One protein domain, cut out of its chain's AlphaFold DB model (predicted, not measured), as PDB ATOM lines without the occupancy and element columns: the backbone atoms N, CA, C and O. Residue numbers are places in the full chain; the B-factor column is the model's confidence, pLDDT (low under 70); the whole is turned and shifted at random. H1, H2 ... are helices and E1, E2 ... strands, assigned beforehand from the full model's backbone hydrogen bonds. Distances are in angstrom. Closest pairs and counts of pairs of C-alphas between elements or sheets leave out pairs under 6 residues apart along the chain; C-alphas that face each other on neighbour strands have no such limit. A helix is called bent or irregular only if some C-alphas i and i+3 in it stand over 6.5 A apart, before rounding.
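This is residues 235 to 435 of the 436 residues of an uncharacterized protein of Chryseolinea serpens (UniProt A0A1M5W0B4). Look first for one long two-strand ribbon, E9 and E10, lying along the longest axis of a strongly twisted sheet, with the smaller strands E2 to E8 making a curved wall to one side that folds back on itself where E3 bends by 88 degrees. H3, H4 and H5 gather at one end of the ribbon, while H2 and the loose loop after it lie at the other, and residues 352 to 357 stick out. The printed part has 201 residues, ordered E1 H1 E2 E3 E4 E5 E6 E7 E8 E9 H2 E10 E11 H3 H4 H5: mixed, helices and strands, in one branched sheet whose neighbours are antiparallel. It is only just loose, close to compact, with a radius of gyration of the C-alphas of 20.1 A, and flat, spanning 60 by 53 by 25 A.

Start at E10, residues 368 to 379, which has E9, residues 333 to 342, on one side, where N 335 and O 377 are 2.8 A apart. On its other side are E1, residues 235 to 237, with N 235 and O 370 2.8 A apart, and E11, residues 385 to 387, its hairpin partner, with N 378 and O 386 2.8 A apart. Two meanders of successive antiparallel hairpins follow: E6, E7, E8 and E9, with E6 at residues 304 to 309, E7 at 312 to 316 and E8 at 323 to 328; and E2, E3, E4 and E5, at residues 259 to 265, 272 to 280, 285 to 289 and 295 to 297. Between the neighbours E8 and E9, N 325 and O 336 are within hydrogen-bond range at 2.9 A, and between the neighbours E2 and E6, N 262 and O 308 are within hydrogen-bond range at 2.8 A. H5, residues 418 to 433, is over E9 at a height of 8.9 A, with C-alphas 334 and 422 7.1 A apart; H1, residues 247 to 252, irregular with C-alphas 247 and 250 7.6 A apart, is on the same face, over none. H3, residues 390 to 396, and H4, residues 398 to 410, form a helical hairpin and only just touch, with 3 pairs within 8 A, closest C-alphas 394 and 401 at 5.7 A; H4, irregular with C-alphas 399 and 402 8.2 A apart, also only just touches H5, with 3 pairs, closest 404 and 428 at 7.2 A. H2, residues 344 to 353, only grazes the sheet. Every O i to N i+4 pair is within hydrogen-bond range in H2, H3 and H5, against 7 of 9 in H4 and 0 of 2 in H1, where 2 of 3 O i to N i+3 pairs are.

Find C-alpha 368 at (126.112, 137.415, 112.771); from there E10 runs 32.5 A to C-alpha 379, and E9 runs 28.5 A. H5 runs 22.8 A to C-alpha 433 at (101.308, 119.966, 74.559).

The C-alphas farthest apart, of Gln 364 and Asn 435, lie 60.5 A apart. The printed part has no cut, and the link from H2 to E10 is long. Look for pLDDT under 70 at residues 300 to 302, 351 to 361 and 435.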
ATOM      1  N   PHE A 235     125.774 129.465 109.726       82.75
ATOM      2  CA  PHE A 235     127.057 130.096 109.434       82.75
ATOM      3  C   PHE A 235     127.313 131.195 110.457       82.75
ATOM      4  O   PHE A 235     126.710 132.269 110.394       82.75
ATOM      5  N   PHE A 236     128.200 130.925 111.411       83.00
ATOM      6  CA  PHE A 236     128.586 131.891 112.435       83.00
ATOM      7  C   PHE A 236     129.702 132.808 111.929       83.00
ATOM      8  O   PHE A 236     130.773 132.344 111.532       83.00
ATOM      9  N   TRP A 237     129.452 134.111 111.954       85.62
ATOM     10  CA  TRP A 237     130.397 135.166 111.623       85.62
ATOM     11  C   TRP A 237     130.682 135.983 112.893       85.62
ATOM     12  O   TRP A 237     129.864 136.831 113.262       85.62
ATOM     13  N   PRO A 238     131.835 135.762 113.548       84.25
ATOM     14  CA  PRO A 238     132.216 136.520 114.733       84.25
ATOM     15  C   PRO A 238     132.450 138.000 114.414       84.25
ATOM     16  O   PRO A 238     133.010 138.338 113.364       84.25
ATOM     17  N   ASN A 239     132.085 138.881 115.340       92.31
ATOM     18  CA  ASN A 239     132.316 140.314 115.211       92.31
ATOM     19  C   ASN A 239     133.803 140.628 114.929       92.31
ATOM     20  O   ASN A 239     134.714 139.981 115.448       92.31
ATOM     21  N   GLY A 240     134.058 141.614 114.068       90.50
ATOM     22  CA  GLY A 240     135.408 142.057 113.702       90.50
ATOM     23  C   GLY A 240     136.227 141.091 112.831       90.50
ATOM     24  O   GLY A 240     137.337 141.443 112.432       90.50
ATOM     25  N   LYS A 241     135.724 139.894 112.491       88.19
ATOM     26  CA  LYS A 241     136.416 138.971 111.572       88.19
ATOM     27  C   LYS A 241     136.130 139.308 110.113       88.19
ATOM     28  O   LYS A 241     134.994 139.602 109.741       88.19
ATOM     29  N   ASN A 242     137.154 139.216 109.266       86.56
ATOM     30  CA  ASN A 242     136.990 139.347 107.818       86.56
ATOM     31  C   ASN A 242     136.429 138.036 107.234       86.56
ATOM     32  O   ASN A 242     136.802 136.953 107.683       86.56
ATOM     33  N   LEU A 243     135.578 138.117 106.205       78.94
ATOM     34  CA  LEU A 243     135.010 136.955 105.510       78.94
ATOM     35  C   LEU A 243     136.092 135.972 105.023       78.94
ATOM     36  O   LEU A 243     135.884 134.760 105.043       78.94
ATOM     37  N   SER A 244     137.267 136.480 104.632       78.00
ATOM     38  CA  SER A 244     138.400 135.661 104.179       78.00
ATOM     39  C   SER A 244     138.964 134.721 105.256       78.00
ATOM     40  O   SER A 244     139.571 133.705 104.907       78.00
ATOM     41  N   GLN A 245     138.732 135.037 106.536       79.38
ATOM     42  CA  GLN A 245     139.217 134.307 107.712       79.38
ATOM     43  C   GLN A 245     138.227 133.243 108.215       79.38
ATOM     44  O   GLN A 245     138.540 132.522 109.161       79.38
ATOM     45  N   LEU A 246     137.026 133.148 107.633       74.25
ATOM     46  CA  LEU A 246     135.977 132.251 108.125       74.25
ATOM     47  C   LEU A 246     136.129 130.833 107.544       74.25
ATOM     48  O   LEU A 246     136.346 130.681 106.336       74.25
ATOM     49  N   PRO A 247     135.962 129.771 108.358       70.12
ATOM     50  CA  PRO A 247     136.180 128.387 107.923       70.12
ATOM     51  C   PRO A 247     135.187 127.947 106.839       70.12
ATOM     52  O   PRO A 247     135.520 127.164 105.951       70.12
ATOM     53  N   TRP A 248     133.980 128.511 106.854       74.00
ATOM     54  CA  TRP A 248     132.919 128.225 105.893       74.00
ATOM     55  C   TRP A 248     132.958 129.115 104.645       74.00
ATOM     56  O   TRP A 248     132.025 129.064 103.846       74.00
ATOM     57  N   ARG A 249     134.033 129.886 104.393       77.62
ATOM     58  CA  ARG A 249     134.123 130.738 103.185       77.62
ATOM     59  C   ARG A 249     133.869 129.957 101.890       77.62
ATOM     60  O   ARG A 249     133.318 130.500 100.942       77.62
ATOM     61  N   LYS A 250     134.261 128.677 101.846       75.06
ATOM     62  CA  LYS A 250     134.021 127.801 100.688       75.06
ATOM     63  C   LYS A 250     132.528 127.521 100.482       75.06
ATOM     64  O   LYS A 250     132.095 127.397  99.348       75.06
ATOM     65  N   GLY A 251     131.739 127.496 101.558       78.25
ATOM     66  CA  GLY A 251     130.283 127.325 101.518       78.25
ATOM     67  C   GLY A 251     129.517 128.550 101.004       78.25
ATOM     68  O   GLY A 251     128.349 128.417 100.630       78.25
ATOM     69  N   VAL A 252     130.169 129.719 100.934       87.94
ATOM     70  CA  VAL A 252     129.611 130.942 100.327       87.94
ATOM     71  C   VAL A 252     129.445 130.788  98.820       87.94
ATOM     72  O   VAL A 252     128.550 131.393  98.234       87.94
ATOM     73  N   TYR A 253     130.277 129.967  98.189       91.44
ATOM     74  CA  TYR A 253     130.188 129.686  96.768       91.44
ATOM     75  C   TYR A 253     129.338 128.444  96.498       91.44
ATOM     76  O   TYR A 253     129.241 127.540  97.333       91.44
ATOM     77  N   ARG A 254     128.707 128.397  95.320       90.69
ATOM     78  CA  ARG A 254     127.952 127.223  94.863       90.69
ATOM     79  C   ARG A 254     128.856 126.007  94.696       90.69
ATOM     80  O   ARG A 254     128.480 124.909  95.114       90.69
ATOM     81  N   PHE A 255     130.007 126.213  94.063       87.44
ATOM     82  CA  PHE A 255     130.990 125.178  93.759       87.44
ATOM     83  C   PHE A 255     132.213 125.326  94.664       87.44
ATOM     84  O   PHE A 255     132.628 126.443  94.975       87.44
ATOM     85  N   THR A 256     132.825 124.205  95.054       85.31
ATOM     86  CA  THR A 256     134.041 124.202  95.890       85.31
ATOM     87  C   THR A 256     135.212 124.917  95.214       85.31
ATOM     88  O   THR A 256     135.995 125.584  95.889       85.31
ATOM     89  N   ASN A 257     135.305 124.784  93.890       88.38
ATOM     90  CA  ASN A 257     136.293 125.436  93.039       88.38
ATOM     91  C   ASN A 257     135.565 126.309  92.014       88.38
ATOM     92  O   ASN A 257     134.428 126.008  91.651       88.38
ATOM     93  N   PHE A 258     136.213 127.373  91.544       93.44
ATOM     94  CA  PHE A 258     135.744 128.090  90.360       93.44
ATOM     95  C   PHE A 258     135.880 127.160  89.151       93.44
ATOM     96  O   PHE A 258     136.861 126.423  89.046       93.44
ATOM     97  N   VAL A 259     134.872 127.158  88.288       93.00
ATOM     98  CA  VAL A 259     134.769 126.262  87.132       93.00
ATOM     99  C   VAL A 259     134.700 127.079  85.854       93.00
ATOM    100  O   VAL A 259     134.289 128.237  85.885       93.00
ATOM    101  N   GLU A 260     135.067 126.486  84.725       93.75
ATOM    102  CA  GLU A 260     134.807 127.124  83.440       93.75
ATOM    103  C   GLU A 260     133.299 127.338  83.260       93.75
ATOM    104  O   GLU A 260     132.476 126.482  83.610       93.75
ATOM    105  N   GLY A 261     132.935 128.503  82.737       93.62
ATOM    106  CA  GLY A 261     131.554 128.833  82.452       93.62
ATOM    107  C   GLY A 261     131.385 129.631  81.172       93.62
ATOM    108  O   GLY A 261     132.324 130.218  80.638       93.62
ATOM    109  N   ARG A 262     130.149 129.656  80.682       93.38
ATOM    110  CA  ARG A 262     129.757 130.335  79.448       93.38
ATOM    111  C   ARG A 262     128.671 131.355  79.749       93.38
ATOM    112  O   ARG A 262     127.615 131.008  80.272       93.38
ATOM    113  N   ILE A 263     128.920 132.608  79.393       93.81
ATOM    114  CA  ILE A 263     127.980 133.718  79.552       93.81
ATOM    115  C   ILE A 263     127.248 133.917  78.227       93.81
ATOM    116  O   ILE A 263     127.884 134.077  77.187       93.81
ATOM    117  N   SER A 264     125.918 133.907  78.274       92.75
ATOM    118  CA  SER A 264     125.044 134.210  77.138       92.75
ATOM    119  C   SER A 264     124.385 135.568  77.347       92.75
ATOM    120  O   SER A 264     123.862 135.842  78.433       92.75
ATOM    121  N   TYR A 265     124.381 136.401  76.312       91.56
ATOM    122  CA  TYR A 265     123.813 137.748  76.341       91.56
ATOM    123  C   TYR A 265     122.435 137.785  75.661       91.56
ATOM    124  O   TYR A 265     122.088 136.902  74.877       91.56
ATOM    125  N   ALA A 266     121.610 138.769  76.014       87.56
ATOM    126  CA  ALA A 266     120.245 138.917  75.510       87.56
ATOM    127  C   ALA A 266     120.189 139.474  74.077       87.56
ATOM    128  O   ALA A 266     119.203 139.265  73.383       87.56
ATOM    129  N   ASP A 267     121.248 140.147  73.633       86.19
ATOM    130  CA  ASP A 267     121.419 140.721  72.294       86.19
ATOM    131  C   ASP A 267     121.894 139.695  71.245       86.19
ATOM    132  O   ASP A 267     122.272 140.069  70.138       86.19
ATOM    133  N   ASN A 268     121.858 138.398  71.577       74.38
ATOM    134  CA  ASN A 268     122.350 137.295  70.747       74.38
ATOM    135  C   ASN A 268     123.836 137.409  70.360       74.38
ATOM    136  O   ASN A 268     124.274 136.745  69.419       74.38
ATOM    137  N   VAL A 269     124.634 138.197  71.089       79.62
ATOM    138  CA  VAL A 269     126.093 138.172  70.941       79.62
ATOM    139  C   VAL A 269     126.612 136.776  71.278       79.62
ATOM    140  O   VAL A 269     126.132 136.126  72.216       79.62
ATOM    141  N   SER A 270     127.604 136.321  70.503       80.19
ATOM    142  CA  SER A 270     128.252 135.023  70.681       80.19
ATOM    143  C   SER A 270     128.591 134.778  72.155       80.19
ATOM    144  O   SER A 270     129.179 135.653  72.802       80.19
ATOM    145  N   PRO A 271     128.241 133.601  72.708       85.94
ATOM    146  CA  PRO A 271     128.520 133.303  74.099       85.94
ATOM    147  C   PRO A 271     130.004 133.472  74.427       85.94
ATOM    148  O   PRO A 271     130.876 133.034  73.677       85.94
ATOM    149  N   ARG A 272     130.296 134.082  75.575       89.19
ATOM    150  CA  ARG A 272     131.668 134.292  76.048       89.19
ATOM    151  C   ARG A 272     132.049 133.200  77.039       89.19
ATOM    152  O   ARG A 272     131.406 133.076  78.082       89.19
ATOM    153  N   SER A 273     133.116 132.460  76.755       89.12
ATOM    154  CA  SER A 273     133.726 131.547  77.728       89.12
ATOM    155  C   SER A 273     134.569 132.317  78.750       89.12
ATOM    156  O   SER A 273     135.292 133.254  78.406       89.12
ATOM    157  N   VAL A 274     134.472 131.919  80.017       88.69
ATOM    158  CA  VAL A 274     135.243 132.460  81.140       88.69
ATOM    159  C   VAL A 274     135.792 131.287  81.944       88.69
ATOM    160  O   VAL A 274     135.035 130.454  82.434       88.69
ATOM    161  N   ALA A 275     137.116 131.232  82.093       87.69
ATOM    162  CA  ALA A 275     137.821 130.059  82.611       87.69
ATOM    163  C   ALA A 275     137.523 129.723  84.084       87.69
ATOM    164  O   ALA A 275     137.651 128.573  84.491       87.69
ATOM    165  N   ALA A 276     137.147 130.712  84.895       94.69
ATOM    166  CA  ALA A 276     136.974 130.535  86.331       94.69
ATOM    167  C   ALA A 276     135.800 131.370  86.837       94.69
ATOM    168  O   ALA A 276     135.993 132.507  87.250       94.69
ATOM    169  N   LEU A 277     134.595 130.803  86.818       96.19
ATOM    170  CA  LEU A 277     133.350 131.369  87.327       96.19
ATOM    171  C   LEU A 277     132.810 130.582  88.528       96.19
ATOM    172  O   LEU A 277     133.045 129.383  88.684       96.19
ATOM    173  N   ASN A 278     132.048 131.260  89.381       96.44
ATOM    174  CA  ASN A 278     131.288 130.651  90.465       96.44
ATOM    175  C   ASN A 278     130.133 131.570  90.890       96.44
ATOM    176  O   ASN A 278     130.204 132.786  90.728       96.44
ATOM    177  N   TYR A 279     129.086 131.011  91.490       95.44
ATOM    178  CA  TYR A 279     127.995 131.796  92.062       95.44
ATOM    179  C   TYR A 279     128.242 132.034  93.552       95.44
ATOM    180  O   TYR A 279     128.406 131.085  94.323       95.44
ATOM    181  N   ASN A 280     128.272 133.298  93.974       94.06
ATOM    182  CA  ASN A 280     128.408 133.671  95.378       94.06
ATOM    183  C   ASN A 280     127.017 133.828  96.008       94.06
ATOM    184  O   ASN A 280     126.302 134.788  95.735       94.06
ATOM    185  N   ARG A 281     126.644 132.900  96.892       91.19
ATOM    186  CA  ARG A 281     125.340 132.841  97.576       91.19
ATOM    187  C   ARG A 281     125.114 133.982  98.565       91.19
ATOM    188  O   ARG A 281     123.975 134.265  98.932       91.19
ATOM    189  N   PHE A 282     126.193 134.609  99.034       90.88
ATOM    190  CA  PHE A 282     126.125 135.738  99.956       90.88
ATOM    191  C   PHE A 282     125.832 137.040  99.207       90.88
ATOM    192  O   PHE A 282     124.888 137.748  99.546       90.88
ATOM    193  N   THR A 283     126.598 137.343  98.155       92.62
ATOM    194  CA  THR A 283     126.403 138.566  97.356       92.62
ATOM    195  C   THR A 283     125.315 138.420  96.297       92.62
ATOM    196  O   THR A 283     124.794 139.430  95.829       92.62
ATOM    197  N   ARG A 284     124.937 137.180  95.955       94.12
ATOM    198  CA  ARG A 284     124.009 136.800  94.874       94.12
ATOM    199  C   ARG A 284     124.506 137.189  93.483       94.12
ATOM    200  O   ARG A 284     123.712 137.418  92.572       94.12
ATOM    201  N   LYS A 285     125.826 137.274  93.325       94.31
ATOM    202  CA  LYS A 285     126.477 137.650  92.071       94.31
ATOM    203  C   LYS A 285     127.257 136.478  91.494       94.31
ATOM    204  O   LYS A 285     127.781 135.637  92.231       94.31
ATOM    205  N   MET A 286     127.344 136.455  90.169       95.94
ATOM    206  CA  MET A 286     128.334 135.646  89.472       95.94
ATOM    207  C   MET A 286     129.698 136.281  89.676       95.94
ATOM    208  O   MET A 286     129.867 137.476  89.450       95.94
ATOM    209  N   MET A 287     130.654 135.484  90.127       95.94
ATOM    210  CA  MET A 287     132.009 135.912  90.422       95.94
ATOM    211  C   MET A 287     132.980 135.167  89.517       95.94
ATOM    212  O   MET A 287     132.753 133.998  89.215       95.94
ATOM    213  N   TRP A 288     134.081 135.804  89.144       95.62
ATOM    214  CA  TRP A 288     135.185 135.181  88.424       95.62
ATOM    215  C   TRP A 288     136.536 135.512  89.062       95.62
ATOM    216  O   TRP A 288     136.620 136.424  89.886       95.62
ATOM    217  N   ILE A 289     137.579 134.754  88.717       93.62
ATOM    218  CA  ILE A 289     138.952 135.036  89.165       93.62
ATOM    219  C   ILE A 289     139.650 135.945  88.151       93.62
ATOM    220  O   ILE A 289     139.902 135.530  87.020       93.62
ATOM    221  N   GLY A 290     139.945 137.177  88.570       92.00
ATOM    222  CA  GLY A 290     140.620 138.196  87.777       92.00
ATOM    223  C   GLY A 290     142.110 137.914  87.540       92.00
ATOM    224  O   GLY A 290     142.690 137.025  88.170       92.00
ATOM    225  N   PRO A 291     142.776 138.695  86.665       91.62
ATOM    226  CA  PRO A 291     144.212 138.563  86.400       91.62
ATOM    227  C   PRO A 291     145.088 138.753  87.647       91.62
ATOM    228  O   PRO A 291     146.178 138.196  87.721       91.62
ATOM    229  N   GLY A 292     144.605 139.512  88.639       93.25
ATOM    230  CA  GLY A 292     145.273 139.710  89.926       93.25
ATOM    231  C   GLY A 292     145.075 138.563  90.921       93.25
ATOM    232  O   GLY A 292     145.450 138.705  92.083       93.25
ATOM    233  N   ASN A 293     144.469 137.446  90.494       89.94
ATOM    234  CA  ASN A 293     144.019 136.348  91.355       89.94
ATOM    235  C   ASN A 293     143.017 136.801  92.440       89.94
ATOM    236  O   ASN A 293     142.869 136.183  93.497       89.94
ATOM    237  N   ASP A 294     142.324 137.903  92.175       91.19
ATOM    238  CA  ASP A 294     141.251 138.453  92.978       91.19
ATOM    239  C   ASP A 294     139.896 137.941  92.490       91.19
ATOM    240  O   ASP A 294     139.735 137.483  91.361       91.19
ATOM    241  N   THR A 295     138.893 137.968  93.365       92.06
ATOM    242  CA  THR A 295     137.538 137.564  92.985       92.06
ATOM    243  C   THR A 295     136.726 138.790  92.595       92.06
ATOM    244  O   THR A 295     136.390 139.615  93.444       92.06
ATOM    245  N   LEU A 296     136.367 138.876  91.320       92.81
ATOM    246  CA  LEU A 296     135.638 139.992  90.731       92.81
ATOM    247  C   LEU A 296     134.206 139.581  90.405       92.81
ATOM    248  O   LEU A 296     133.950 138.435  90.044       92.81
ATOM    249  N   SER A 297     133.251 140.502  90.527       93.69
ATOM    250  CA  SER A 297     131.912 140.256  89.986       93.69
ATOM    251  C   SER A 297     131.999 140.229  88.467       93.69
ATOM    252  O   SER A 297     132.708 141.037  87.869       93.69
ATOM    253  N   VAL A 298     131.258 139.323  87.836       91.81
ATOM    254  CA  VAL A 298     130.939 139.472  86.417       91.81
ATOM    255  C   VAL A 298     130.192 140.795  86.277       91.81
ATOM    256  O   VAL A 298     129.255 141.052  87.039       91.81
ATOM    257  N   ASP A 299     130.682 141.647  85.382       78.31
ATOM    258  CA  ASP A 299     130.168 142.998  85.191       78.31
ATOM    259  C   ASP A 299     128.682 142.965  84.802       78.31
ATOM    260  O   ASP A 299     128.253 142.173  83.961       78.31
ATOM    261  N   GLU A 300     127.895 143.825  85.445       65.50
ATOM    262  CA  GLU A 300     126.460 143.983  85.209       65.50
ATOM    263  C   GLU A 300     126.167 144.861  83.984       65.50
ATOM    264  O   GLU A 300     125.016 144.922  83.557       65.50
ATOM    265  N   ALA A 301     127.184 145.516  83.407       58.12
ATOM    266  CA  ALA A 301     127.038 146.374  82.231       58.12
ATOM    267  C   ALA A 301     126.603 145.617  80.960       58.12
ATOM    268  O   ALA A 301     126.077 146.223  80.029       58.12
ATOM    269  N   GLY A 302     126.796 144.295  80.911       64.00
ATOM    270  CA  GLY A 302     126.272 143.453  79.838       64.00
ATOM    271  C   GLY A 302     124.821 143.043  80.093       64.00
ATOM    272  O   GLY A 302     124.464 142.665  81.209       64.00
ATOM    273  N   ASN A 303     123.999 143.010  79.039       86.25
ATOM    274  CA  ASN A 303     122.671 142.384  79.038       86.25
ATOM    275  C   ASN A 303     122.788 140.850  79.175       86.25
ATOM    276  O   ASN A 303     122.398 140.097  78.288       86.25
ATOM    277  N   ILE A 304     123.381 140.355  80.264       93.00
ATOM    278  CA  ILE A 304     123.549 138.925  80.521       93.00
ATOM    279  C   ILE A 304     122.164 138.303  80.670       93.00
ATOM    280  O   ILE A 304     121.380 138.710  81.527       93.00
ATOM    281  N   ARG A 305     121.891 137.289  79.850       93.94
ATOM    282  CA  ARG A 305     120.664 136.490  79.890       93.94
ATOM    283  C   ARG A 305     120.842 135.262  80.770       93.94
ATOM    284  O   ARG A 305     119.981 134.949  81.583       93.94
ATOM    285  N   ALA A 306     121.956 134.557  80.601       95.31
ATOM    286  CA  ALA A 306     122.210 133.316  81.314       95.31
ATOM    287  C   ALA A 306     123.704 133.037  81.475       95.31
ATOM    288  O   ALA A 306     124.532 133.527  80.708       95.31
ATOM    289  N   VAL A 307     124.043 132.217  82.465       96.06
ATOM    290  CA  VAL A 307     125.400 131.738  82.727       96.06
ATOM    291  C   VAL A 307     125.350 130.230  82.925       96.06
ATOM    292  O   VAL A 307     124.675 129.746  83.826       96.06
ATOM    293  N   GLN A 308     126.058 129.479  82.091       94.69
ATOM    294  CA  GLN A 308     126.231 128.037  82.240       94.69
ATOM    295  C   GLN A 308     127.527 127.777  83.019       94.69
ATOM    296  O   GLN A 308     128.585 128.225  82.586       94.69
ATOM    297  N   LEU A 309     127.447 127.070  84.146       91.50
ATOM    298  CA  LEU A 309     128.578 126.650  84.982       91.50
ATOM    299  C   LEU A 309     128.576 125.120  85.069       91.50
ATOM    300  O   LEU A 309     127.711 124.550  85.734       91.50
ATOM    301  N   ASP A 310     129.524 124.447  84.412       85.25
ATOM    302  CA  ASP A 310     129.500 122.980  84.255       85.25
ATOM    303  C   ASP A 310     128.148 122.523  83.652       85.25
ATOM    304  O   ASP A 310     127.757 123.001  82.585       85.25
ATOM    305  N   SER A 311     127.382 121.667  84.335       80.88
ATOM    306  CA  SER A 311     126.024 121.266  83.931       80.88
ATOM    307  C   SER A 311     124.907 122.167  84.474       80.88
ATOM    308  O   SER A 311     123.739 121.959  84.150       80.88
ATOM    309  N   VAL A 312     125.229 123.192  85.267       89.56
ATOM    310  CA  VAL A 312     124.241 124.048  85.935       89.56
ATOM    311  C   VAL A 312     123.995 125.321  85.132       89.56
ATOM    312  O   VAL A 312     124.897 126.133  84.929       89.56
ATOM    313  N   LEU A 313     122.749 125.526  84.709       94.25
ATOM    314  CA  LEU A 313     122.325 126.766  84.066       94.25
ATOM    315  C   LEU A 313     121.835 127.759  85.119       94.25
ATOM    316  O   LEU A 313     120.978 127.431  85.932       94.25
ATOM    317  N   TYR A 314     122.304 128.995  85.038       97.25
ATOM    318  CA  TYR A 314     121.752 130.128  85.762       97.25
ATOM    319  C   TYR A 314     121.069 131.086  84.797       97.25
ATOM    320  O   TYR A 314     121.686 131.562  83.849       97.25
ATOM    321  N   HIS A 315     119.813 131.412  85.067       96.44
ATOM    322  CA  HIS A 315     119.069 132.462  84.381       96.44
ATOM    323  C   HIS A 315     119.220 133.781  85.136       96.44
ATOM    324  O   HIS A 315     119.027 133.809  86.353       96.44
ATOM    325  N   ARG A 316     119.551 134.875  84.445       95.50
ATOM    326  CA  ARG A 316     119.572 136.207  85.055       95.50
ATOM    327  C   ARG A 316     118.215 136.863  84.856       95.50
ATOM    328  O   ARG A 316     117.812 137.176  83.741       95.50
ATOM    329  N   GLU A 317     117.513 137.074  85.956       94.19
ATOM    330  CA  GLU A 317     116.212 137.727  85.946       94.19
ATOM    331  C   GLU A 317     116.386 139.223  85.596       94.19
ATOM    332  O   GLU A 317     117.219 139.898  86.210       94.19
ATOM    333  N   PRO A 318     115.652 139.744  84.595       91.12
ATOM    334  CA  PRO A 318     115.960 141.036  83.987       91.12
ATOM    335  C   PRO A 318     115.643 142.238  84.883       91.12
ATOM    336  O   PRO A 318     116.339 143.247  84.791       91.12
ATOM    337  N   VAL A 319     114.633 142.160  85.758       89.44
ATOM    338  CA  VAL A 319     114.165 143.324  86.533       89.44
ATOM    339  C   VAL A 319     115.041 143.586  87.758       89.44
ATOM    340  O   VAL A 319     115.352 144.730  88.075       89.44
ATOM    341  N   ARG A 320     115.435 142.537  88.480       90.50
ATOM    342  CA  ARG A 320     116.213 142.603  89.729       90.50
ATOM    343  C   ARG A 320     117.677 142.230  89.527       90.50
ATOM    344  O   ARG A 320     118.461 142.385  90.459       90.50
ATOM    345  N   GLY A 321     118.043 141.689  88.364       91.00
ATOM    346  CA  GLY A 321     119.411 141.280  88.042       91.00
ATOM    347  C   GLY A 321     119.909 140.065  88.831       91.00
ATOM    348  O   GLY A 321     121.116 139.826  88.878       91.00
ATOM    349  N   GLN A 322     119.009 139.312  89.472       92.94
ATOM    350  CA  GLN A 322     119.357 138.147  90.288       92.94
ATOM    351  C   GLN A 322     119.572 136.899  89.424       92.94
ATOM    352  O   GLN A 322     118.867 136.690  88.439       92.94
ATOM    353  N   TYR A 323     120.507 136.039  89.825       96.38
ATOM    354  CA  TYR A 323     120.745 134.760  89.160       96.38
ATOM    355  C   TYR A 323     119.934 133.644  89.819       96.38
ATOM    356  O   TYR A 323     119.996 133.451  91.032       96.38
ATOM    357  N   LEU A 324     119.185 132.907  89.005       97.44
ATOM    358  CA  LEU A 324     118.365 131.771  89.406       97.44
ATOM    359  C   LEU A 324     118.941 130.502  88.789       97.44
ATOM    360  O   LEU A 324     119.058 130.419  87.571       97.44
ATOM    361  N   GLU A 325     119.281 129.515  89.611       96.62
ATOM    362  CA  GLU A 325     119.667 128.186  89.127       96.62
ATOM    363  C   GLU A 325     118.440 127.523  88.493       96.62
ATOM    364  O   GLU A 325     117.389 127.426  89.125       96.62
ATOM    365  N   VAL A 326     118.541 127.112  87.230       95.94
ATOM    366  CA  VAL A 326     117.452 126.472  86.487       95.94
ATOM    367  C   VAL A 326     117.483 124.980  86.785       95.94
ATOM    368  O   VAL A 326     118.380 124.265  86.348       95.94
ATOM    369  N   LEU A 327     116.483 124.522  87.532       92.19
ATOM    370  CA  LEU A 327     116.324 123.135  87.966       92.19
ATOM    371  C   LEU A 327     115.570 122.277  86.950       92.19
ATOM    372  O   LEU A 327     115.781 121.071  86.887       92.19
ATOM    373  N   MET A 328     114.674 122.889  86.176       89.38
ATOM    374  CA  MET A 328     113.871 122.216  85.157       89.38
ATOM    375  C   MET A 328     113.601 123.189  84.014       89.38
ATOM    376  O   MET A 328     113.218 124.334  84.266       89.38
ATOM    377  N   ARG A 329     113.791 122.740  82.771       90.38
ATOM    378  CA  ARG A 329     113.525 123.528  81.561       90.38
ATOM    379  C   ARG A 329     112.158 123.177  80.974       90.38
ATOM    380  O   ARG A 329     111.695 122.048  81.095       90.38
ATOM    381  N   GLY A 330     111.533 124.156  80.331       89.00
ATOM    382  CA  GLY A 330     110.257 124.012  79.634       89.00
ATOM    383  C   GLY A 330     109.677 125.375  79.246       89.00
ATOM    384  O   GLY A 330     110.317 126.397  79.521       89.00
ATOM    385  N   PRO A 331     108.463 125.416  78.659       90.94
ATOM    386  CA  PRO A 331     107.747 126.664  78.360       90.94
ATOM    387  C   PRO A 331     107.641 127.595  79.575       90.94
ATOM    388  O   PRO A 331     107.744 128.816  79.456       90.94
ATOM    389  N   VAL A 332     107.488 126.990  80.754       95.25
ATOM    390  CA  VAL A 332     107.768 127.601  82.049       95.25
ATOM    391  C   VAL A 332     108.831 126.747  82.732       95.25
ATOM    392  O   VAL A 332     108.666 125.536  82.880       95.25
ATOM    393  N   SER A 333     109.930 127.375  83.132       95.38
ATOM    394  CA  SER A 333     111.054 126.706  83.789       95.38
ATOM    395  C   SER A 333     110.970 126.832  85.315       95.38
ATOM    396  O   SER A 333     110.406 127.797  85.839       95.38
ATOM    397  N   LEU A 334     111.556 125.875  86.039       97.56
ATOM    398  CA  LEU A 334     111.735 125.946  87.492       97.56
ATOM    399  C   LEU A 334     113.095 126.564  87.802       97.56
ATOM    400  O   LEU A 334     114.127 126.001  87.447       97.56
ATOM    401  N   GLY A 335     113.091 127.698  88.487       97.06
ATOM    402  CA  GLY A 335     114.279 128.352  89.011       97.06
ATOM    403  C   GLY A 335     114.379 128.233  90.528       97.06
ATOM    404  O   GLY A 335     113.372 128.091  91.226       97.06
ATOM    405  N   VAL A 336     115.586 128.370  91.061       96.50
ATOM    406  CA  VAL A 336     115.820 128.474  92.500       96.50
ATOM    407  C   VAL A 336     116.864 129.531  92.823       96.50
ATOM    408  O   VAL A 336     117.876 129.683  92.142       96.50
ATOM    409  N   LEU A 337     116.588 130.284  93.884       95.81
ATOM    410  CA  LEU A 337     117.487 131.267  94.460       95.81
ATOM    411  C   LEU A 337     117.976 130.766  95.818       95.81
ATOM    412  O   LEU A 337     117.204 130.694  96.779       95.81
ATOM    413  N   GLU A 338     119.269 130.475  95.903       92.75
ATOM    414  CA  GLU A 338     119.955 130.245  97.170       92.75
ATOM    415  C   GLU A 338     120.490 131.561  97.740       92.75
ATOM    416  O   GLU A 338     121.178 132.322  97.055       92.75
ATOM    417  N   THR A 339     120.213 131.804  99.020       92.00
ATOM    418  CA  THR A 339     120.677 132.983  99.762       92.00
ATOM    419  C   THR A 339     121.162 132.608 101.157       92.00
ATOM    420  O   THR A 339     120.755 131.589 101.715       92.00
ATOM    421  N   LEU A 340     121.999 133.458 101.751       90.19
ATOM    422  CA  LEU A 340     122.301 133.421 103.181       90.19
ATOM    423  C   LEU A 340     121.479 134.498 103.900       90.19
ATOM    424  O   LEU A 340     121.721 135.692 103.733       90.19
ATOM    425  N   ARG A 341     120.488 134.078 104.692       90.75
ATOM    426  CA  ARG A 341     119.619 134.965 105.480       90.75
ATOM    427  C   ARG A 341     120.194 135.158 106.881       90.75
ATOM    428  O   ARG A 341     120.541 134.181 107.533       90.75
ATOM    429  N   LEU A 342     120.254 136.402 107.353       91.81
ATOM    430  CA  LEU A 342     120.646 136.731 108.727       91.81
ATOM    431  C   LEU A 342     119.555 136.284 109.720       91.81
ATOM    432  O   LEU A 342     118.394 136.653 109.556       91.81
ATOM    433  N   MET A 343     119.940 135.524 110.745       88.69
ATOM    434  CA  MET A 343     119.045 134.866 111.707       88.69
ATOM    435  C   MET A 343     119.028 135.504 113.101       88.69
ATOM    436  O   MET A 343     118.228 135.084 113.929       88.69
ATOM    437  N   ASN A 344     119.872 136.501 113.396       86.00
ATOM    438  CA  ASN A 344     120.024 137.046 114.757       86.00
ATOM    439  C   ASN A 344     118.690 137.373 115.452       86.00
ATOM    440  O   ASN A 344     118.469 136.942 116.576       86.00
ATOM    441  N   ARG A 345     117.774 138.063 114.758       83.56
ATOM    442  CA  ARG A 345     116.457 138.432 115.308       83.56
ATOM    443  C   ARG A 345     115.549 137.229 115.562       83.56
ATOM    444  O   ARG A 345     114.747 137.254 116.491       83.56
ATOM    445  N   ASP A 346     115.636 136.211 114.711       80.88
ATOM    446  CA  ASP A 346     114.826 134.998 114.837       80.88
ATOM    447  C   ASP A 346     115.319 134.176 116.044       80.88
ATOM    448  O   ASP A 346     114.514 133.729 116.857       80.88
ATOM    449  N   LEU A 347     116.642 134.100 116.235       76.12
ATOM    450  CA  LEU A 347     117.271 133.423 117.375       76.12
ATOM    451  C   LEU A 347     117.029 134.139 118.712       76.12
ATOM    452  O   LEU A 347     116.809 133.475 119.720       76.12
ATOM    453  N   GLU A 348     117.032 135.476 118.739       78.69
ATOM    454  CA  GLU A 348     116.673 136.257 119.936       78.69
ATOM    455  C   GLU A 348     115.237 135.956 120.396       78.69
ATOM    456  O   GLU A 348     114.979 135.807 121.588       78.69
ATOM    457  N   ARG A 349     114.296 135.816 119.453       78.50
ATOM    458  CA  ARG A 349     112.901 135.461 119.758       78.50
ATOM    459  C   ARG A 349     112.766 134.022 120.242       78.50
ATOM    460  O   ARG A 349     112.059 133.788 121.217       78.50
ATOM    461  N   GLU A 350     113.452 133.076 119.598       71.56
ATOM    462  CA  GLU A 350     113.463 131.674 120.032       71.56
ATOM    463  C   GLU A 350     114.006 131.541 121.463       71.56
ATOM    464  O   GLU A 350     113.379 130.877 122.287       71.56
ATOM    465  N   GLN A 351     115.090 132.256 121.793       69.19
ATOM    466  CA  GLN A 351     115.667 132.311 123.145       69.19
ATOM    467  C   GLN A 351     114.694 132.835 124.207       69.19
ATOM    468  O   GLN A 351     114.717 132.357 125.337       69.19
ATOM    469  N   LEU A 352     113.837 133.798 123.861       67.50
ATOM    470  CA  LEU A 352     112.809 134.309 124.773       67.50
ATOM    471  C   LEU A 352     111.641 133.327 124.960       67.50
ATOM    472  O   LEU A 352     110.918 133.421 125.948       67.50
ATOM    473  N   SER A 353     111.445 132.403 124.014       66.62
ATOM    474  CA  SER A 353     110.296 131.488 123.982       66.62
ATOM    475  C   SER A 353     110.586 130.066 124.480       66.62
ATOM    476  O   SER A 353     109.654 129.362 124.864       66.62
ATOM    477  N   ALA A 354     111.848 129.624 124.486       54.38
ATOM    478  CA  ALA A 354     112.213 128.238 124.774       54.38
ATOM    479  C   ALA A 354     112.867 128.073 126.159       54.38
ATOM    480  O   ALA A 354     113.960 128.572 126.404       54.38
ATOM    481  N   ALA A 355     112.258 127.258 127.027       55.16
ATOM    482  CA  ALA A 355     112.870 126.733 128.258       55.16
ATOM    483  C   ALA A 355     113.878 125.581 127.996       55.16
ATOM    484  O   ALA A 355     114.221 124.830 128.906       55.16
ATOM    485  N   GLY A 356     114.310 125.396 126.743       52.03
ATOM    486  CA  GLY A 356     115.130 124.270 126.294       52.03
ATOM    487  C   GLY A 356     116.584 124.649 126.005       52.03
ATOM    488  O   GLY A 356     116.879 125.737 125.518       52.03
ATOM    489  N   THR A 357     117.495 123.717 126.282       47.62
ATOM    490  CA  THR A 357     118.941 123.812 126.044       47.62
ATOM    491  C   THR A 357     119.240 123.995 124.552       47.62
ATOM    492  O   THR A 357     118.986 123.101 123.746       47.62
ATOM    493  N   ILE A 358     119.783 125.149 124.160       48.38
ATOM    494  CA  ILE A 358     120.122 125.451 122.760       48.38
ATOM    495  C   ILE A 358     121.497 124.854 122.427       48.38
ATOM    496  O   ILE A 358     122.459 125.051 123.165       48.38
ATOM    497  N   ALA A 359     121.611 124.165 121.288       51.97
ATOM    498  CA  ALA A 359     122.829 123.490 120.819       51.97
ATOM    499  C   ALA A 359     123.892 124.421 120.182       51.97
ATOM    500  O   ALA A 359     124.797 123.940 119.500       51.97
ATOM    501  N   TYR A 360     123.797 125.742 120.369       60.50
ATOM    502  CA  TYR A 360     124.684 126.721 119.729       60.50
ATOM    503  C   TYR A 360     125.204 127.761 120.732       60.50
ATOM    504  O   TYR A 360     124.475 128.135 121.653       60.50
ATOM    505  N   PRO A 361     126.447 128.257 120.558       60.34
ATOM    506  CA  PRO A 361     127.001 129.296 121.417       60.34
ATOM    507  C   PRO A 361     126.164 130.575 121.326       60.34
ATOM    508  O   PRO A 361     125.769 130.997 120.238       60.34
ATOM    509  N   LYS A 362     125.895 131.197 122.480       74.00
ATOM    510  CA  LYS A 362     125.155 132.461 122.563       74.00
ATOM    511  C   LYS A 362     125.932 133.546 121.793       74.00
ATOM    512  O   LYS A 362     127.058 133.843 122.197       74.00
ATOM    513  N   PRO A 363     125.376 134.121 120.710       75.69
ATOM    514  CA  PRO A 363     126.070 135.148 119.941       75.69
ATOM    515  C   PRO A 363     126.327 136.390 120.804       75.69
ATOM    516  O   PRO A 363     125.473 136.795 121.597       75.69
ATOM    517  N   GLN A 364     127.509 136.983 120.661       84.94
ATOM    518  CA  GLN A 364     127.884 138.251 121.282       84.94
ATOM    519  C   GLN A 364     127.370 139.439 120.456       84.94
ATOM    520  O   GLN A 364     126.976 139.303 119.295       84.94
ATOM    521  N   LEU A 365     127.384 140.638 121.049       88.31
ATOM    522  CA  LEU A 365     126.992 141.860 120.349       88.31
ATOM    523  C   LEU A 365     127.877 142.075 119.107       88.31
ATOM    524  O   LEU A 365     129.096 142.226 119.207       88.31
ATOM    525  N   GLY A 366     127.243 142.106 117.934       87.19
ATOM    526  CA  GLY A 366     127.908 142.278 116.639       87.19
ATOM    527  C   GLY A 366     128.227 140.976 115.895       87.19
ATOM    528  O   GLY A 366     128.546 141.044 114.706       87.19
ATOM    529  N   ASP A 367     128.090 139.810 116.535       85.88
ATOM    530  CA  ASP A 367     128.147 138.526 115.832       85.88
ATOM    531  C   ASP A 367     126.981 138.408 114.852       85.88
ATOM    532  O   ASP A 367     125.907 138.971 115.066       85.88
ATOM    533  N   ARG A 368     127.164 137.662 113.764       89.19
ATOM    534  CA  ARG A 368     126.112 137.415 112.771       89.19
ATOM    535  C   ARG A 368     125.971 135.922 112.542       89.19
ATOM    536  O   ARG A 368     126.954 135.243 112.268       89.19
ATOM    537  N   ILE A 369     124.749 135.415 112.614       85.19
ATOM    538  CA  ILE A 369     124.437 134.031 112.265       85.19
ATOM    539  C   ILE A 369     123.624 134.058 110.986       85.19
ATOM    540  O   ILE A 369     122.573 134.695 110.937       85.19
ATOM    541  N   TYR A 370     124.096 133.370 109.955       88.00
ATOM    542  CA  TYR A 370     123.342 133.193 108.724       88.00
ATOM    543  C   TYR A 370     122.818 131.771 108.619       88.00
ATOM    544  O   TYR A 370     123.415 130.836 109.140       88.00
ATOM    545  N   LYS A 371     121.716 131.611 107.900       86.31
ATOM    546  CA  LYS A 371     121.155 130.320 107.523       86.31
ATOM    547  C   LYS A 371     120.913 130.312 106.026       86.31
ATOM    548  O   LYS A 371     120.515 131.330 105.450       86.31
ATOM    549  N   LYS A 372     121.158 129.169 105.392       88.25
ATOM    550  CA  LYS A 372     120.773 128.966 103.994       88.25
ATOM    551  C   LYS A 372     119.260 129.107 103.863       88.25
ATOM    552  O   LYS A 372     118.496 128.469 104.582       88.25
ATOM    553  N   ASN A 373     118.838 129.948 102.935       92.38
ATOM    554  CA  ASN A 373     117.448 130.174 102.597       92.38
ATOM    555  C   ASN A 373     117.260 129.966 101.098       92.38
ATOM    556  O   ASN A 373     117.993 130.530 100.284       92.38
ATOM    557  N   VAL A 374     116.257 129.165 100.763       93.50
ATOM    558  CA  VAL A 374     115.944 128.752  99.399       93.50
ATOM    559  C   VAL A 374     114.597 129.332  99.029       93.50
ATOM    560  O   VAL A 374     113.652 129.303  99.817       93.50
ATOM    561  N   THR A 375     114.495 129.881  97.830       96.19
ATOM    562  CA  THR A 375     113.221 130.340  97.286       96.19
ATOM    563  C   THR A 375     113.115 129.880  95.847       96.19
ATOM    564  O   THR A 375     114.006 130.151  95.047       96.19
ATOM    565  N   TYR A 376     112.036 129.175  95.528       97.50
ATOM    566  CA  TYR A 376     111.777 128.694  94.178       97.50
ATOM    567  C   TYR A 376     111.015 129.737  93.369       97.50
ATOM    568  O   TYR A 376     110.252 130.541  93.913       97.50
ATOM    569  N   TYR A 377     111.229 129.708  92.060       98.25
ATOM    570  CA  TYR A 377     110.636 130.621  91.099       98.25
ATOM    571  C   TYR A 377     110.136 129.858  89.874       98.25
ATOM    572  O   TYR A 377     110.765 128.904  89.431       98.25
ATOM    573  N   PHE A 378     109.041 130.316  89.286       98.06
ATOM    574  CA  PHE A 378     108.653 129.973  87.924       98.06
ATOM    575  C   PHE A 378     109.203 131.033  86.973       98.06
ATOM    576  O   PHE A 378     109.008 132.226  87.214       98.06
ATOM    577  N   ILE A 379     109.893 130.606  85.920       97.62
ATOM    578  CA  ILE A 379     110.499 131.482  84.912       97.62
ATOM    579  C   ILE A 379     109.701 131.327  83.617       97.62
ATOM    580  O   ILE A 379     109.617 130.219  83.086       97.62
ATOM    581  N   ASP A 380     109.085 132.406  83.134       96.06
ATOM    582  CA  ASP A 380     108.321 132.386  81.881       96.06
ATOM    583  C   ASP A 380     109.229 132.417  80.636       96.06
ATOM    584  O   ASP A 380     110.437 132.634  80.727       96.06
ATOM    585  N   GLY A 381     108.646 132.224  79.449       92.00
ATOM    586  CA  GLY A 381     109.387 132.267  78.181       92.00
ATOM    587  C   GLY A 381     110.023 133.627  77.854       92.00
ATOM    588  O   GLY A 381     110.922 133.692  77.020       92.00
ATOM    589  N   SER A 382     109.599 134.708  78.521       93.56
ATOM    590  CA  SER A 382     110.228 136.035  78.428       93.56
ATOM    591  C   SER A 382     111.379 136.217  79.427       93.56
ATOM    592  O   SER A 382     112.047 137.247  79.417       93.56
ATOM    593  N   GLY A 383     111.635 135.229  80.288       93.88
ATOM    594  CA  GLY A 383     112.671 135.273  81.314       93.88
ATOM    595  C   GLY A 383     112.262 136.003  82.595       93.88
ATOM    596  O   GLY A 383     113.114 136.218  83.459       93.88
ATOM    597  N   ASN A 384     110.995 136.381  82.770       96.31
ATOM    598  CA  ASN A 384     110.550 136.952  84.039       96.31
ATOM    599  C   ASN A 384     110.407 135.840  85.073       96.31
ATOM    600  O   ASN A 384     109.851 134.778  84.785       96.31
ATOM    601  N   ALA A 385     110.870 136.103  86.294       97.25
ATOM    602  CA  ALA A 385     110.770 135.145  87.382       97.25
ATOM    603  C   ALA A 385     109.704 135.551  88.399       97.25
ATOM    604  O   ALA A 385     109.693 136.665  88.929       97.25
ATOM    605  N   TYR A 386     108.849 134.600  88.746       97.62
ATOM    606  CA  TYR A 386     107.782 134.766  89.722       97.62
ATOM    607  C   TYR A 386     108.005 133.798  90.875       97.62
ATOM    608  O   TYR A 386     108.313 132.642  90.602       97.62
ATOM    609  N   PRO A 387     107.848 134.207  92.146       97.88
ATOM    610  CA  PRO A 387     107.917 133.268  93.260       97.88
ATOM    611  C   PRO A 387     106.992 132.077  93.007       97.88
ATOM    612  O   PRO A 387     105.856 132.269  92.567       97.88
ATOM    613  N   ALA A 388     107.478 130.863  93.256       98.06
ATOM    614  CA  ALA A 388     106.711 129.650  93.029       98.06
ATOM    615  C   ALA A 388     105.567 129.582  94.046       98.06
ATOM    616  O   ALA A 388     105.742 129.146  95.176       98.06
ATOM    617  N   THR A 389     104.394 130.073  93.660       98.19
ATOM    618  CA  THR A 389     103.173 130.061  94.469       98.19
ATOM    619  C   THR A 389     102.005 129.564  93.631       98.19
ATOM    620  O   THR A 389     102.060 129.561  92.397       98.19
ATOM    621  N   LYS A 390     100.909 129.186  94.297       97.69
ATOM    622  CA  LYS A 390      99.655 128.812  93.633       97.69
ATOM    623  C   LYS A 390      99.177 129.883  92.654       97.69
ATOM    624  O   LYS A 390      98.864 129.572  91.506       97.69
ATOM    625  N   ASP A 391      99.184 131.141  93.081       98.06
ATOM    626  CA  ASP A 391      98.734 132.259  92.251       98.06
ATOM    627  C   ASP A 391      99.646 132.487  91.046       98.06
ATOM    628  O   ASP A 391      99.161 132.752  89.947       98.06
ATOM    629  N   ALA A 392     100.965 132.341  91.221       97.81
ATOM    630  CA  ALA A 392     101.910 132.443  90.116       97.81
ATOM    631  C   ALA A 392     101.680 131.336  89.078       97.81
ATOM    632  O   ALA A 392     101.619 131.644  87.888       97.81
ATOM    633  N   ALA A 393     101.473 130.085  89.511       97.25
ATOM    634  CA  ALA A 393     101.150 128.975  88.613       97.25
ATOM    635  C   ALA A 393      99.848 129.247  87.834       97.25
ATOM    636  O   ALA A 393      99.847 129.255  86.606       97.25
ATOM    637  N   LEU A 394      98.752 129.584  88.524       96.62
ATOM    638  CA  LEU A 394      97.469 129.895  87.874       96.62
ATOM    639  C   LEU A 394      97.558 131.105  86.927       96.62
ATOM    640  O   LEU A 394      96.828 131.174  85.937       96.62
ATOM    641  N   ARG A 395      98.441 132.069  87.222       96.81
ATOM    642  CA  ARG A 395      98.686 133.236  86.368       96.81
ATOM    643  C   ARG A 395      99.502 132.904  85.122       96.81
ATOM    644  O   ARG A 395      99.280 133.568  84.116       96.81
ATOM    645  N   LEU A 396     100.448 131.972  85.198       96.06
ATOM    646  CA  LEU A 396     101.294 131.576  84.067       96.06
ATOM    647  C   LEU A 396     100.558 130.639  83.107       96.06
ATOM    648  O   LEU A 396     100.707 130.762  81.898       96.06
ATOM    649  N   PHE A 397      99.682 129.784  83.631       95.38
ATOM    650  CA  PHE A 397      98.900 128.824  82.849       95.38
ATOM    651  C   PHE A 397      97.429 129.253  82.712       95.38
ATOM    652  O   PHE A 397      96.515 128.466  82.956       95.38
ATOM    653  N   ARG A 398      97.171 130.518  82.333       95.19
ATOM    654  CA  ARG A 398      95.801 131.092  82.304       95.19
ATOM    655  C   ARG A 398      94.837 130.302  81.426       95.19
ATOM    656  O   ARG A 398      93.687 130.114  81.815       95.19
ATOM    657  N   THR A 399      95.309 129.839  80.271       95.12
ATOM    658  CA  THR A 399      94.510 129.084  79.295       95.12
ATOM    659  C   THR A 399      94.035 127.738  79.848       95.12
ATOM    660  O   THR A 399      92.962 127.281  79.476       95.12
ATOM    661  N   HIS A 400      94.775 127.150  80.794       95.12
ATOM    662  CA  HIS A 400      94.478 125.849  81.417       95.12
ATOM    663  C   HIS A 400      94.157 125.978  82.910       95.12
ATOM    664  O   HIS A 400      94.415 125.083  83.719       95.12
ATOM    665  N   LYS A 401      93.624 127.138  83.317       95.75
ATOM    666  CA  LYS A 401      93.368 127.445  84.728       95.75
ATOM    667  C   LYS A 401      92.403 126.441  85.365       95.75
ATOM    668  O   LYS A 401      92.538 126.159  86.556       95.75
ATOM    669  N   LYS A 402      91.434 125.912  84.607       96.25
ATOM    670  CA  LYS A 402      90.419 124.973  85.110       96.25
ATOM    671  C   LYS A 402      91.033 123.606  85.417       96.25
ATOM    672  O   LYS A 402      90.852 123.107  86.525       96.25
ATOM    673  N   GLU A 403      91.791 123.048  84.479       96.31
ATOM    674  CA  GLU A 403      92.507 121.776  84.616       96.31
ATOM    675  C   GLU A 403      93.527 121.855  85.753       96.31
ATOM    676  O   GLU A 403      93.537 121.010  86.650       96.31
ATOM    677  N   LEU A 404      94.315 122.934  85.783       96.56
ATOM    678  CA  LEU A 404      95.299 123.169  86.833       96.56
ATOM    679  C   LEU A 404      94.649 123.333  88.213       96.56
ATOM    680  O   LEU A 404      95.160 122.818  89.202       96.56
ATOM    681  N   SER A 405      93.501 124.013  88.301       96.38
ATOM    682  CA  SER A 405      92.775 124.148  89.571       96.38
ATOM    683  C   SER A 405      92.264 122.801  90.080       96.38
ATOM    684  O   SER A 405      92.337 122.552  91.279       96.38
ATOM    685  N   ALA A 406      91.791 121.927  89.186       96.81
ATOM    686  CA  ALA A 406      91.386 120.572  89.547       96.81
ATOM    687  C   ALA A 406      92.584 119.740  90.035       96.81
ATOM    688  O   ALA A 406      92.496 119.082  91.070       96.81
ATOM    689  N   TYR A 407      93.730 119.831  89.352       95.75
ATOM    690  CA  TYR A 407      94.963 119.179  89.793       95.75
ATOM    691  C   TYR A 407      95.396 119.654  91.185       95.75
ATOM    692  O   TYR A 407      95.623 118.831  92.065       95.75
ATOM    693  N   LEU A 408      95.439 120.968  91.417       96.19
ATOM    694  CA  LEU A 408      95.823 121.563  92.705       96.19
ATOM    695  C   LEU A 408      94.801 121.327  93.828       96.19
ATOM    696  O   LEU A 408      95.115 121.555  94.992       96.19
ATOM    697  N   HIS A 409      93.567 120.938  93.499       96.44
ATOM    698  CA  HIS A 409      92.579 120.507  94.489       96.44
ATOM    699  C   HIS A 409      92.834 119.065  94.936       96.44
ATOM    700  O   HIS A 409      92.718 118.759  96.118       96.44
ATOM    701  N   ASN A 410      93.224 118.204  93.994       95.69
ATOM    702  CA  ASN A 410      93.469 116.785  94.243       95.69
ATOM    703  C   ASN A 410      94.890 116.490  94.748       95.69
ATOM    704  O   ASN A 410      95.141 115.395  95.242       95.69
ATOM    705  N   ASN A 411      95.819 117.440  94.616       92.31
ATOM    706  CA  ASN A 411      97.218 117.283  94.999       92.31
ATOM    707  C   ASN A 411      97.629 118.419  95.939       92.31
ATOM    708  O   ASN A 411      97.605 119.593  95.562       92.31
ATOM    709  N   THR A 412      98.045 118.068  97.154       94.25
ATOM    710  CA  THR A 412      98.671 119.017  98.078       94.25
ATOM    711  C   THR A 412     100.092 119.292  97.603       94.25
ATOM    712  O   THR A 412     100.904 118.375  97.554       94.25
ATOM    713  N   ILE A 413     100.385 120.547  97.259       94.75
ATOM    714  CA  ILE A 413     101.705 120.982  96.783       94.75
ATOM    715  C   ILE A 413     102.385 121.804  97.875       94.75
ATOM    716  O   ILE A 413     101.884 122.872  98.248       94.75
ATOM    717  N   ASP A 414     103.548 121.360  98.349       94.12
ATOM    718  CA  ASP A 414     104.438 122.208  99.135       94.12
ATOM    719  C   ASP A 414     105.310 123.062  98.204       94.12
ATOM    720  O   ASP A 414     106.283 122.612  97.606       94.12
ATOM    721  N   TYR A 415     104.998 124.354  98.124       95.31
ATOM    722  CA  TYR A 415     105.745 125.323  97.316       95.31
ATOM    723  C   TYR A 415     107.161 125.634  97.847       95.31
ATOM    724  O   TYR A 415     107.900 126.415  97.245       95.31
ATOM    725  N   LYS A 416     107.557 125.045  98.980       92.56
ATOM    726  CA  LYS A 416     108.935 125.045  99.492       92.56
ATOM    727  C   LYS A 416     109.666 123.733  99.191       92.56
ATOM    728  O   LYS A 416     110.846 123.615  99.526       92.56
ATOM    729  N   ASN A 417     109.002 122.771  98.556       89.44
ATOM    730  CA  ASN A 417     109.572 121.497  98.159       89.44
ATOM    731  C   ASN A 417     109.870 121.490  96.652       89.44
ATOM    732  O   ASN A 417     108.993 121.700  95.818       89.44
ATOM    733  N   GLN A 418     111.127 121.226  96.289       89.88
ATOM    734  CA  GLN A 418     111.549 121.166  94.888       89.88
ATOM    735  C   GLN A 418     110.815 120.082  94.088       89.88
ATOM    736  O   GLN A 418     110.475 120.312  92.930       89.88
ATOM    737  N   SER A 419     110.612 118.903  94.679       83.00
ATOM    738  CA  SER A 419     110.010 117.750  94.007       83.00
ATOM    739  C   SER A 419     108.545 118.010  93.672       83.00
ATOM    740  O   SER A 419     108.125 117.760  92.545       83.00
ATOM    741  N   ASP A 420     107.787 118.573  94.614       89.25
ATOM    742  CA  ASP A 420     106.379 118.929  94.403       89.25
ATOM    743  C   ASP A 420     106.232 119.976  93.290       89.25
ATOM    744  O   ASP A 420     105.352 119.875  92.435       89.25
ATOM    745  N   LEU A 421     107.129 120.967  93.257       95.44
ATOM    746  CA  LEU A 421     107.154 121.990  92.210       95.44
ATOM    747  C   LEU A 421     107.538 121.432  90.836       95.44
ATOM    748  O   LEU A 421     106.970 121.859  89.830       95.44
ATOM    749  N   ALA A 422     108.485 120.493  90.787       89.62
ATOM    750  CA  ALA A 422     108.861 119.815  89.552       89.62
ATOM    751  C   ALA A 422     107.693 118.974  89.016       89.62
ATOM    752  O   ALA A 422     107.334 119.112  87.851       89.62
ATOM    753  N   ALA A 423     107.029 118.191  89.875       85.94
ATOM    754  CA  ALA A 423     105.849 117.408  89.504       85.94
ATOM    755  C   ALA A 423     104.702 118.298  88.990       85.94
ATOM    756  O   ALA A 423     104.096 118.005  87.955       85.94
ATOM    757  N   LEU A 424     104.451 119.427  89.665       94.56
ATOM    758  CA  LEU A 424     103.481 120.429  89.230       94.56
ATOM    759  C   LEU A 424     103.811 120.970  87.831       94.56
ATOM    760  O   LEU A 424     102.922 121.051  86.984       94.56
ATOM    761  N   LEU A 425     105.069 121.334  87.567       94.44
ATOM    762  CA  LEU A 425     105.480 121.854  86.259       94.44
ATOM    763  C   LEU A 425     105.459 120.790  85.162       94.44
ATOM    764  O   LEU A 425     105.015 121.099  84.059       94.44
ATOM    765  N   SER A 426     105.856 119.550  85.450       88.19
ATOM    766  CA  SER A 426     105.728 118.427  84.515       88.19
ATOM    767  C   SER A 426     104.275 118.232  84.085       88.19
ATOM    768  O   SER A 426     103.993 118.140  82.889       88.19
ATOM    769  N   TYR A 427     103.334 118.256  85.037       92.25
ATOM    770  CA  TYR A 427     101.904 118.213  84.730       92.25
ATOM    771  C   TYR A 427     101.475 119.394  83.849       92.25
ATOM    772  O   TYR A 427     100.823 119.196  82.825       92.25
ATOM    773  N   CYS A 428     101.864 120.620  84.209       90.44
ATOM    774  CA  CYS A 428     101.483 121.810  83.449       90.44
ATOM    775  C   CYS A 428     102.037 121.788  82.014       90.44
ATOM    776  O   CYS A 428     101.311 122.102  81.072       90.44
ATOM    777  N   ASN A 429     103.291 121.368  81.836       83.88
ATOM    778  CA  ASN A 429     103.932 121.263  80.526       83.88
ATOM    779  C   ASN A 429     103.272 120.182  79.656       83.88
ATOM    780  O   ASN A 429     103.102 120.394  78.458       83.88
ATOM    781  N   LEU A 430     102.818 119.071  80.246       85.75
ATOM    782  CA  LEU A 430     102.052 118.041  79.534       85.75
ATOM    783  C   LEU A 430     100.667 118.535  79.087       85.75
ATOM    784  O   LEU A 430     100.159 118.116  78.052       85.75
ATOM    785  N   VAL A 431     100.016 119.396  79.874       86.75
ATOM    786  CA  VAL A 431      98.718 119.970  79.488       86.75
ATOM    787  C   VAL A 431      98.880 120.943  78.318       86.75
ATOM    788  O   VAL A 431      98.038 120.940  77.421       86.75
ATOM    789  N   LEU A 432      99.976 121.712  78.277       82.12
ATOM    790  CA  LEU A 432     100.272 122.622  77.165       82.12
ATOM    791  C   LEU A 432     100.440 121.893  75.822       82.12
ATOM    792  O   LEU A 432     100.016 122.413  74.796       82.12
ATOM    793  N   THR A 433     101.028 120.694  75.809       78.75
ATOM    794  CA  THR A 433     101.308 119.966  74.559       78.75
ATOM    795  C   THR A 433     100.098 119.249  73.963       78.75
ATOM    796  O   THR A 433     100.144 118.881  72.798       78.75
ATOM    797  N   LYS A 434      99.007 119.052  74.714       76.88
ATOM    798  CA  LYS A 434      97.813 118.332  74.223       76.88
ATOM    799  C   LYS A 434      96.882 119.156  73.329       76.88
ATOM    800  O   LYS A 434      96.000 118.575  72.706       76.88
ATOM    801  N   ASN A 435      97.044 120.478  73.308       57.94
ATOM    802  CA  ASN A 435      96.145 121.400  72.605       57.94
ATOM    803  C   ASN A 435      96.805 122.097  71.399       57.94
ATOM    804  O   ASN A 435      96.248 123.063  70.874       57.94
TER     805      ASN A 435